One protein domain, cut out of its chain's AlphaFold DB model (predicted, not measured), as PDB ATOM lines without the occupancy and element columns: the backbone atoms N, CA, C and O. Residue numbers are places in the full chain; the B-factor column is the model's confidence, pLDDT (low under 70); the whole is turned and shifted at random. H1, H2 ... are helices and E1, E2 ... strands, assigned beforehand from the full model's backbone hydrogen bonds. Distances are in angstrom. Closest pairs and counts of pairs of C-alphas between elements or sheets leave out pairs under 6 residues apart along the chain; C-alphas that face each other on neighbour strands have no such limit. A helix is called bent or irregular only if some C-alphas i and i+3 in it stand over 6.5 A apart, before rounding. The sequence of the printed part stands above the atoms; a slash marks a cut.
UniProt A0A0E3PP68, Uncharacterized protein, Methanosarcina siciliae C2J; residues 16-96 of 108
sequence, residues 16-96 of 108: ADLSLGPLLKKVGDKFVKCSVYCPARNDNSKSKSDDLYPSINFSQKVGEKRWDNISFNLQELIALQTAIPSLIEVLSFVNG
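This is residues 16 to 96 of the 108 residues of an uncharacterized protein of Methanosarcina siciliae C2J (UniProt A0A0E3PP68). A small, strongly twisted wall of three strands is followed by a bent helix, H1, whose first part grazes the sheet and whose rest, within residues 81 to 96, sticks out as a free arm. The long link between E1 and E2, residues 38 to 54, reaches out toward the other end of the long axis. The printed part has 81 residues, with E1, E2, E3 and then H1 along the chain; the sheet's order is E1, E2, E3, antiparallel throughout, and the class is mixed, helices and strands. The whole is loose, with a radius of gyration of the C-alphas of 15.8 A, and elongated, spanning 51 by 31 by 22 A.

Start at residues 16 to 17, which pair antiparallel with residues 35 to 36 of E1, an edge strand of residues 30 to 37. Next find E2, residues 55 to 62, in a hairpin with E1; N 57 and O 35 are 2.8 A apart. E3, residues 66 to 72, makes a hairpin with E2, where N 58 and O 70 are 2.8 A apart. The three form a meander, each strand the antiparallel neighbour of the one before. H1, residues 74 to 94, was assigned as one helix by its hydrogen bonds but is bent, with C-alphas 82 and 85 7.1 A apart; its arms H1a, residues 74 to 82, and H1b, residues 85 to 94, stand at a steep tilt of 51 degrees. H1a only grazes the sheet; the closest C-alphas of E2 and H1a, Ser 55 and Leu 74, are 7.1 A apart. H1b is apart from the three strands. In both arms every O i to N i+4 pair is within hydrogen-bond range.

Find C-alpha 30 at (415.770, 313.743, 438.447); E1 runs 21.0 A from there. E2 spans 21.5 A and E3 19.8 A. H1a, 12.5 A, begins at (406.528, 293.361, 431.492); H1b, 14.4 A, ends at (414.269, 305.882, 456.838).

The C-alphas farthest apart, Lys 48 and Gly 96, are 51.6 A apart. The printed part has no cut; E1 to E2 is the long link. pLDDT is under 70 in residues 20 to 26, 39 to 54 and 94 to 96.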
ATOM      1  N   ALA A  16     412.738 303.442 420.726       82.50
ATOM      2  CA  ALA A  16     411.732 304.471 420.489       82.50
ATOM      3  C   ALA A  16     411.485 305.242 421.787       82.50
ATOM      4  O   ALA A  16     411.125 304.657 422.812       82.50
ATOM      5  N   ASP A  17     411.689 306.555 421.758       82.69
ATOM      6  CA  ASP A  17     411.483 307.401 422.929       82.69
ATOM      7  C   ASP A  17     409.989 307.555 423.224       82.69
ATOM      8  O   ASP A  17     409.190 307.838 422.335       82.69
ATOM      9  N   LEU A  18     409.607 307.394 424.491       79.12
ATOM     10  CA  LEU A  18     408.237 307.629 424.926       79.12
ATOM     11  C   LEU A  18     408.071 309.095 425.319       79.12
ATOM     12  O   LEU A  18     408.793 309.614 426.177       79.12
ATOM     13  N   SER A  19     407.068 309.754 424.737       73.56
ATOM     14  CA  SER A  19     406.631 311.072 425.195       73.56
ATOM     15  C   SER A  19     405.930 310.921 426.543       73.56
ATOM     16  O   SER A  19     404.721 310.727 426.650       73.56
ATOM     17  N   LEU A  20     406.718 310.963 427.614       68.88
ATOM     18  CA  LEU A  20     406.184 311.063 428.959       68.88
ATOM     19  C   LEU A  20     405.508 312.429 429.116       68.88
ATOM     20  O   LEU A  20     406.079 313.455 428.742       68.88
ATOM     21  N   GLY A  21     404.298 312.462 429.679       67.06
ATOM     22  CA  GLY A  21     403.622 313.720 430.003       67.06
ATOM     23  C   GLY A  21     404.502 314.639 430.876       67.06
ATOM     24  O   GLY A  21     405.456 314.163 431.501       67.06
ATOM     25  N   PRO A  22     404.198 315.948 430.965       65.06
ATOM     26  CA  PRO A  22     405.071 316.943 431.603       65.06
ATOM     27  C   PRO A  22     405.551 316.563 433.013       65.06
ATOM     28  O   PRO A  22     406.701 316.815 433.359       65.06
ATOM     29  N   LEU A  23     404.692 315.891 433.789       60.38
ATOM     30  CA  LEU A  23     404.950 315.476 435.172       60.38
ATOM     31  C   LEU A  23     405.958 314.327 435.321       60.38
ATOM     32  O   LEU A  23     406.488 314.135 436.406       60.38
ATOM     33  N   LEU A  24     406.219 313.551 434.266       66.00
ATOM     34  CA  LEU A  24     407.127 312.399 434.333       66.00
ATOM     35  C   LEU A  24     408.469 312.639 433.633       66.00
ATOM     36  O   LEU A  24     409.395 311.858 433.822       66.00
ATOM     37  N   LYS A  25     408.613 313.738 432.881       65.31
ATOM     38  CA  LYS A  25     409.914 314.164 432.330       65.31
ATOM     39  C   LYS A  25     410.902 314.572 433.433       65.31
ATOM     40  O   LYS A  25     412.117 314.529 433.225       65.31
ATOM     41  N   LYS A  26     410.384 314.964 434.603       69.56
ATOM     42  CA  LYS A  26     411.158 315.333 435.788       69.56
ATOM     43  C   LYS A  26     410.430 314.867 437.054       69.56
ATOM     44  O   LYS A  26     409.337 315.344 437.334       69.56
ATOM     45  N   VAL A  27     411.039 313.955 437.812       71.94
ATOM     46  CA  VAL A  27     410.512 313.459 439.098       71.94
ATOM     47  C   VAL A  27     411.411 313.989 440.215       71.94
ATOM     48  O   VAL A  27     412.567 313.577 440.335       71.94
ATOM     49  N   GLY A  28     410.911 314.948 441.000       75.62
ATOM     50  CA  GLY A  28     411.757 315.731 441.909       75.62
ATOM     51  C   GLY A  28     412.809 316.505 441.111       75.62
ATOM     52  O   GLY A  28     412.454 317.251 440.204       75.62
ATOM     53  N   ASP A  29     414.094 316.272 441.385       73.00
ATOM     54  CA  ASP A  29     415.219 316.857 440.633       73.00
ATOM     55  C   ASP A  29     415.801 315.937 439.553       73.00
ATOM     56  O   ASP A  29     416.727 316.317 438.832       73.00
ATOM     57  N   LYS A  30     415.257 314.727 439.401       70.00
ATOM     58  CA  LYS A  30     415.770 313.743 438.447       70.00
ATOM     59  C   LYS A  30     415.080 313.895 437.098       70.00
ATOM     60  O   LYS A  30     413.859 313.778 436.998       70.00
ATOM     61  N   PHE A  31     415.875 314.102 436.053       72.06
ATOM     62  CA  PHE A  31     415.414 313.955 434.676       72.06
ATOM     63  C   PHE A  31     415.337 312.474 434.334       72.06
ATOM     64  O   PHE A  31     416.335 311.759 434.449       72.06
ATOM     65  N   VAL A  32     414.154 312.037 433.918       71.50
ATOM     66  CA  VAL A  32     413.895 310.645 433.564       71.50
ATOM     67  C   VAL A  32     413.525 310.599 432.095       71.50
ATOM     68  O   VAL A  32     412.580 311.257 431.655       71.50
ATOM     69  N   LYS A  33     414.284 309.816 431.334       78.38
ATOM     70  CA  LYS A  33     413.930 309.458 429.964       78.38
ATOM     71  C   LYS A  33     413.397 308.033 429.967       78.38
ATOM     72  O   LYS A  33     413.975 307.169 430.619       78.38
ATOM     73  N   CYS A  34     412.305 307.811 429.250       80.25
ATOM     74  CA  CYS A  34     411.711 306.496 429.082       80.25
ATOM     75  C   CYS A  34     411.665 306.164 427.593       80.25
ATOM     76  O   CYS A  34     411.314 307.017 426.779       80.25
ATOM     77  N   SER A  35     412.061 304.950 427.237       79.56
ATOM     78  CA  SER A  35     412.060 304.472 425.855       79.56
ATOM     79  C   SER A  35     411.637 303.013 425.818       79.56
ATOM     80  O   SER A  35     411.910 302.265 426.755       79.56
ATOM     81  N   VAL A  36     410.977 302.610 424.739       81.38
ATOM     82  CA  VAL A  36     410.801 301.196 424.425       81.38
ATOM     83  C   VAL A  36     412.049 300.750 423.689       81.38
ATOM     84  O   VAL A  36     412.383 301.298 422.639       81.38
ATOM     85  N   TYR A  37     412.735 299.759 424.240       76.31
ATOM     86  CA  TYR A  37     413.795 299.061 423.541       76.31
ATOM     87  C   TYR A  37     413.237 297.773 422.955       76.31
ATOM     88  O   TYR A  37     412.723 296.919 423.678       76.31
ATOM     89  N   CYS A  38     413.342 297.655 421.640       71.56
ATOM     90  CA  CYS A  38     412.964 296.475 420.897       71.56
ATOM     91  C   CYS A  38     414.237 295.890 420.269       71.56
ATOM     92  O   CYS A  38     414.766 296.479 419.322       71.56
ATOM     93  N   PRO A  39     414.758 294.757 420.775       61.09
ATOM     94  CA  PRO A  39     415.947 294.109 420.235       61.09
ATOM     95  C   PRO A  39     415.624 293.369 418.926       61.09
ATOM     96  O   PRO A  39     415.985 292.211 418.757       61.09
ATOM     97  N   ALA A  40     414.949 294.024 417.981       56.56
ATOM     98  CA  ALA A  40     414.966 293.562 416.605       56.56
ATOM     99  C   ALA A  40     416.411 293.626 416.082       56.56
ATOM    100  O   ALA A  40     417.242 294.406 416.570       56.56
ATOM    101  N   ARG A  41     416.711 292.818 415.065       55.91
ATOM    102  CA  ARG A  41     417.940 292.931 414.276       55.91
ATOM    103  C   ARG A  41     418.166 294.397 413.887       55.91
ATOM    104  O   ARG A  41     417.379 294.971 413.141       55.91
ATOM    105  N   ASN A  42     419.227 294.997 414.413       61.00
ATOM    106  CA  ASN A  42     419.625 296.365 414.103       61.00
ATOM    107  C   ASN A  42     421.124 296.400 413.793       61.00
ATOM    108  O   ASN A  42     421.818 295.409 414.017       61.00
ATOM    109  N   ASP A  43     421.626 297.523 413.282       60.78
ATOM    110  CA  ASP A  43     423.006 297.628 412.782       60.78
ATOM    111  C   ASP A  43     424.072 297.296 413.845       60.78
ATOM    112  O   ASP A  43     425.194 296.919 413.509       60.78
ATOM    113  N   ASN A  44     423.711 297.374 415.132       55.91
ATOM    114  CA  ASN A  44     424.587 297.075 416.260       55.91
ATOM    115  C   ASN A  44     424.298 295.729 416.944       55.91
ATOM    116  O   ASN A  44     425.100 295.293 417.775       55.91
ATOM    117  N   SER A  45     423.190 295.053 416.632       58.88
ATOM    118  CA  SER A  45     422.847 293.769 417.241       58.88
ATOM    119  C   SER A  45     423.246 292.617 416.312       58.88
ATOM    120  O   SER A  45     422.778 292.483 415.187       58.88
ATOM    121  N   LYS A  46     424.113 291.716 416.797       58.38
ATOM    122  CA  LYS A  46     424.400 290.427 416.128       58.38
ATOM    123  C   LYS A  46     423.261 289.410 416.315       58.38
ATOM    124  O   LYS A  46     423.466 288.217 416.086       58.38
ATOM    125  N   SER A  47     422.097 289.855 416.801       57.25
ATOM    126  CA  SER A  47     420.973 288.976 417.109       57.25
ATOM    127  C   SER A  47     420.426 288.365 415.822       57.25
ATOM    128  O   SER A  47     420.200 289.064 414.835       57.25
ATOM    129  N   LYS A  48     420.238 287.043 415.839       54.56
ATOM    130  CA  LYS A  48     419.573 286.279 414.772       54.56
ATOM    131  C   LYS A  48     418.101 285.997 415.083       54.56
ATOM    132  O   LYS A  48     417.451 285.325 414.293       54.56
ATOM    133  N   SER A  49     417.627 286.419 416.253       54.56
ATOM    134  CA  SER A  49     416.245 286.219 416.675       54.56
ATOM    135  C   SER A  49     415.395 287.382 416.169       54.56
ATOM    136  O   SER A  49     415.777 288.545 416.317       54.56
ATOM    137  N   ASP A  50     414.256 287.033 415.575       56.09
ATOM    138  CA  ASP A  50     413.182 287.962 415.219       56.09
ATOM    139  C   ASP A  50     412.220 288.185 416.404       56.09
ATOM    140  O   ASP A  50     411.235 288.915 416.281       56.09
ATOM    141  N   ASP A  51     412.492 287.563 417.559       52.44
ATOM    142  CA  ASP A  51     411.663 287.677 418.752       52.44
ATOM    143  C   ASP A  51     411.835 289.066 419.370       52.44
ATOM    144  O   ASP A  51     412.900 289.469 419.850       52.44
ATOM    145  N   LEU A  52     410.739 289.816 419.361       60.00
ATOM    146  CA  LEU A  52     410.669 291.147 419.933       60.00
ATOM    147  C   LEU A  52     410.324 291.016 421.415       60.00
ATOM    148  O   LEU A  52     409.187 290.712 421.774       60.00
ATOM    149  N   TYR A  53     411.298 291.283 422.280       65.00
ATOM    150  CA  TYR A  53     411.072 291.433 423.717       65.00
ATOM    151  C   TYR A  53     411.101 292.920 424.070       65.00
ATOM    152  O   TYR A  53     412.153 293.432 424.464       65.00
ATOM    153  N   PRO A  54     409.987 293.652 423.872       69.56
ATOM    154  CA  PRO A  54     409.940 295.059 424.221       69.56
ATOM    155  C   PRO A  54     410.194 295.210 425.720       69.56
ATOM    156  O   PRO A  54     409.542 294.580 426.553       69.56
ATOM    157  N   SER A  55     411.153 296.061 426.054       80.69
ATOM    158  CA  SER A  55     411.447 296.457 427.428       80.69
ATOM    159  C   SER A  55     411.305 297.964 427.562       80.69
ATOM    160  O   SER A  55     411.541 298.708 426.609       80.69
ATOM    161  N   ILE A  56     410.899 298.418 428.742       82.50
ATOM    162  CA  ILE A  56     410.912 299.834 429.086       82.50
ATOM    163  C   ILE A  56     412.267 300.152 429.699       82.50
ATOM    164  O   ILE A  56     412.621 299.602 430.738       82.50
ATOM    165  N   ASN A  57     413.006 301.057 429.069       81.88
ATOM    166  CA  ASN A  57     414.278 301.547 429.569       81.88
ATOM    167  C   ASN A  57     414.098 302.909 430.244       81.88
ATOM    168  O   ASN A  57     413.649 303.861 429.600       81.88
ATOM    169  N   PHE A  58     414.486 302.999 431.516       81.62
ATOM    170  CA  PHE A  58     414.629 304.251 432.247       81.62
ATOM    171  C   PHE A  58     416.088 304.690 432.217       81.62
ATOM    172  O   PHE A  58     416.971 303.979 432.698       81.62
ATOM    173  N   SER A  59     416.335 305.886 431.695       81.06
ATOM    174  CA  SER A  59     417.667 306.484 431.682       81.06
ATOM    175  C   SER A  59     417.741 307.641 432.672       81.06
ATOM    176  O   SER A  59     416.940 308.579 432.598       81.06
ATOM    177  N   GLN A  60     418.740 307.610 433.557       80.38
ATOM    178  CA  GLN A  60     419.111 308.733 434.417       80.38
ATOM    179  C   GLN A  60     420.431 309.335 433.933       80.38
ATOM    180  O   GLN A  60     421.407 308.626 433.687       80.38
ATOM    181  N   LYS A  61     420.488 310.666 433.844       77.88
ATOM    182  CA  LYS A  61     421.740 311.377 433.579       77.88
ATOM    183  C   LYS A  61     422.586 311.447 434.855       77.88
ATOM    184  O   LYS A  61     422.110 311.932 435.882       77.88
ATOM    185  N   VAL A  62     423.836 310.996 434.784       78.69
ATOM    186  CA  VAL A  62     424.812 311.058 435.883       78.69
ATOM    187  C   VAL A  62     426.005 311.890 435.412       78.69
ATOM    188  O   VAL A  62     426.765 311.482 434.536       78.69
ATOM    189  N   GLY A  63     426.154 313.098 435.962       77.44
ATOM    190  CA  GLY A  63     427.124 314.080 435.464       77.44
ATOM    191  C   GLY A  63     426.764 314.615 434.071       77.44
ATOM    192  O   GLY A  63     425.605 314.613 433.659       77.44
ATOM    193  N   GLU A  64     427.750 315.110 433.323       76.44
ATOM    194  CA  GLU A  64     427.476 315.812 432.060       76.44
ATOM    195  C   GLU A  64     427.295 314.889 430.850       76.44
ATOM    196  O   GLU A  64     426.527 315.223 429.943       76.44
ATOM    197  N   LYS A  65     427.976 313.734 430.831       79.44
ATOM    198  CA  LYS A  65     428.142 312.903 429.622       79.44
ATOM    199  C   LYS A  65     427.687 311.447 429.755       79.44
ATOM    200  O   LYS A  65     427.711 310.732 428.759       79.44
ATOM    201  N   ARG A  66     427.285 310.991 430.946       78.94
ATOM    202  CA  ARG A  66     426.931 309.587 431.191       78.94
ATOM    203  C   ARG A  66     425.431 309.428 431.437       78.94
ATOM    204  O   ARG A  66     424.828 310.195 432.185       78.94
ATOM    205  N   TRP A  67     424.859 308.407 430.807       77.50
ATOM    206  CA  TRP A  67     423.496 307.946 431.036       77.50
ATOM    207  C   TRP A  67     423.550 306.532 431.595       77.50
ATOM    208  O   TRP A  67     424.086 305.637 430.942       77.50
ATOM    209  N   ASP A  68     422.996 306.351 432.788       79.12
ATOM    210  CA  ASP A  68     422.782 305.031 433.363       79.12
ATOM    211  C   ASP A  68     421.387 304.557 432.977       79.12
ATOM    212  O   ASP A  68     420.417 305.309 433.073       79.12
ATOM    213  N   ASN A  69     421.317 303.322 432.488       80.12
ATOM    214  CA  ASN A  69     420.124 302.724 431.910       80.12
ATOM    215  C   ASN A  69     419.704 301.524 432.749       80.12
ATOM    216  O   ASN A  69     420.543 300.696 433.105       80.12
ATOM    217  N   ILE A  70     418.409 301.420 433.023       83.19
ATOM    218  CA  ILE A  70     417.796 300.222 433.583       83.19
ATOM    219  C   ILE A  70     416.586 299.846 432.736       83.19
ATOM    220  O   ILE A  70     415.668 300.646 432.551       83.19
ATOM    221  N   SER A  71     416.601 298.619 432.225       84.50
ATOM    222  CA  SER A  71     415.524 298.071 431.406       84.50
ATOM    223  C   SER A  71     414.680 297.109 432.225       84.50
ATOM    224  O   SER A  71     415.229 296.275 432.938       84.50
ATOM    225  N   PHE A  72     413.362 297.201 432.070       84.38
ATOM    226  CA  PHE A  72     412.401 296.280 432.663       84.38
ATOM    227  C   PHE A  72     411.518 295.664 431.578       84.38
ATOM    228  O   PHE A  72     410.965 296.376 430.732       84.38
ATOM    229  N   ASN A  73     411.355 294.346 431.605       85.06
ATOM    230  CA  ASN A  73     410.309 293.656 430.856       85.06
ATOM    231  C   ASN A  73     408.945 293.782 431.567       85.06
ATOM    232  O   ASN A  73     408.828 294.356 432.652       85.06
ATOM    233  N   LEU A  74     407.884 293.252 430.951       84.25
ATOM    234  CA  LEU A  74     406.528 293.361 431.492       84.25
ATOM    235  C   LEU A  74     406.384 292.709 432.877       84.25
ATOM    236  O   LEU A  74     405.787 293.306 433.771       84.25
ATOM    237  N   GLN A  75     406.918 291.501 433.070       88.44
ATOM    238  CA  GLN A  75     406.822 290.787 434.345       88.44
ATOM    239  C   GLN A  75     407.550 291.542 435.463       88.44
ATOM    240  O   GLN A  75     407.029 291.663 436.570       88.44
ATOM    241  N   GLU A  76     408.722 292.099 435.162       89.69
ATOM    242  CA  GLU A  76     409.505 292.911 436.094       89.69
ATOM    243  C   GLU A  76     408.783 294.213 436.458       89.69
ATOM    244  O   GLU A  76     408.776 294.592 437.627       89.69
ATOM    245  N   LEU A  77     408.117 294.870 435.500       87.56
ATOM    246  CA  LEU A  77     407.296 296.054 435.777       87.56
ATOM    247  C   LEU A  77     406.109 295.733 436.691       87.56
ATOM    248  O   LEU A  77     405.815 296.513 437.593       87.56
ATOM    249  N   ILE A  78     405.445 294.590 436.492       89.81
ATOM    250  CA  ILE A  78     404.340 294.138 437.356       89.81
ATOM    251  C   ILE A  78     404.849 293.842 438.775       89.81
ATOM    252  O   ILE A  78     404.225 294.239 439.765       89.81
ATOM    253  N   ALA A  79     406.006 293.184 438.888       90.69
ATOM    254  CA  ALA A  79     406.643 292.923 440.174       90.69
ATOM    255  C   ALA A  79     407.032 294.235 440.878       90.69
ATOM    256  O   ALA A  79     406.707 294.426 442.051       90.69
ATOM    257  N   LEU A  80     407.646 295.174 440.148       89.25
ATOM    258  CA  LEU A  80     408.001 296.494 440.663       89.25
ATOM    259  C   LEU A  80     406.758 297.266 441.110       89.25
ATOM    260  O   LEU A  80     406.753 297.811 442.208       89.25
ATOM    261  N   GLN A  81     405.685 297.266 440.313       91.50
ATOM    262  CA  GLN A  81     404.417 297.907 440.664       91.50
ATOM    263  C   GLN A  81     403.868 297.385 441.995       91.50
ATOM    264  O   GLN A  81     403.439 298.178 442.832       91.50
ATOM    265  N   THR A  82     403.918 296.069 442.200       92.38
ATOM    266  CA  THR A  82     403.488 295.428 443.452       92.38
ATOM    267  C   THR A  82     404.384 295.814 444.632       92.38
ATOM    268  O   THR A  82     403.898 295.949 445.751       92.38
ATOM    269  N   ALA A  83     405.681 296.028 444.390       90.38
ATOM    270  CA  ALA A  83     406.654 296.383 445.421       90.38
ATOM    271  C   ALA A  83     406.673 297.881 445.786       90.38
ATOM    272  O   ALA A  83     407.112 298.223 446.884       90.38
ATOM    273  N   ILE A  84     406.207 298.782 444.905       91.44
ATOM    274  CA  ILE A  84     406.244 300.245 445.115       91.44
ATOM    275  C   ILE A  84     405.701 300.670 446.493       91.44
ATOM    276  O   ILE A  84     406.389 301.449 447.153       91.44
ATOM    277  N   PRO A  85     404.534 300.190 446.975       91.44
ATOM    278  CA  PRO A  85     404.019 300.585 448.286       91.44
ATOM    279  C   PRO A  85     404.989 300.271 449.432       91.44
ATOM    280  O   PRO A  85     405.283 301.151 450.237       91.44
ATOM    281  N   SER A  86     405.555 299.061 449.460       89.94
ATOM    282  CA  SER A  86     406.533 298.661 450.479       89.94
ATOM    283  C   SER A  86     407.837 299.453 450.368       89.94
ATOM    284  O   SER A  86     408.430 299.809 451.379       89.94
ATOM    285  N   LEU A  87     408.283 299.788 449.153       87.88
ATOM    286  CA  LEU A  87     409.463 300.640 448.958       87.88
ATOM    287  C   LEU A  87     409.234 302.070 449.477       87.88
ATOM    288  O   LEU A  87     410.140 302.661 450.066       87.88
ATOM    289  N   ILE A  88     408.031 302.621 449.286       86.88
ATOM    290  CA  ILE A  88     407.635 303.923 449.848       86.88
ATOM    291  C   ILE A  88     407.616 303.859 451.376       86.88
ATOM    292  O   ILE A  88     408.119 304.773 452.030       86.88
ATOM    293  N   GLU A  89     407.061 302.791 451.943       85.31
ATOM    294  CA  GLU A  89     407.030 302.559 453.385       85.31
ATOM    295  C   GLU A  89     408.450 302.498 453.967       85.31
ATOM    296  O   GLU A  89     408.757 303.240 454.899       85.31
ATOM    297  N   VAL A  90     409.357 301.727 453.355       83.06
ATOM    298  CA  VAL A  90     410.778 301.675 453.742       83.06
ATOM    299  C   VAL A  90     411.413 303.067 453.714       83.06
ATOM    300  O   VAL A  90     412.029 303.478 454.695       83.06
ATOM    301  N   LEU A  91     411.246 303.830 452.627       79.75
ATOM    302  CA  LEU A  91     411.799 305.188 452.542       79.75
ATOM    303  C   LEU A  91     411.183 306.143 453.573       79.75
ATOM    304  O   LEU A  91     411.867 307.043 454.056       79.75
ATOM    305  N   SER A  92     409.917 305.945 453.932       78.06
ATOM    306  CA  SER A  92     409.231 306.744 454.950       78.06
ATOM    307  C   SER A  92     409.738 306.427 456.357       78.06
ATOM    308  O   SER A  92     409.908 307.347 457.153       78.06
ATOM    309  N   PHE A  93     410.061 305.161 456.644       70.94
ATOM    310  CA  PHE A  93     410.734 304.767 457.886       70.94
ATOM    311  C   PHE A  93     412.151 305.335 457.980       70.94
ATOM    312  O   PHE A  93     412.545 305.826 459.033       70.94
ATOM    313  N   VAL A  94     412.902 305.330 456.876       64.62
ATOM    314  CA  VAL A  94     414.269 305.882 456.838       64.62
ATOM    315  C   VAL A  94     414.272 307.416 456.955       64.62
ATOM    316  O   VAL A  94     415.197 307.982 457.533       64.62
ATOM    317  N   ASN A  95     413.226 308.103 456.482       52.00
ATOM    318  CA  ASN A  95     413.069 309.559 456.627       52.00
ATOM    319  C   ASN A  95     412.572 310.012 458.015       52.00
ATOM    320  O   ASN A  95     412.495 311.214 458.271       52.00
ATOM    321  N   GLY A  96     412.286 309.084 458.932       48.09
ATOM    322  CA  GLY A  96     412.023 309.368 460.342       48.09
ATOM    323  C   GLY A  96     413.300 309.455 461.185       48.09
ATOM    324  O   GLY A  96     413.440 308.697 462.135       48.09
TER     325      GLY A  96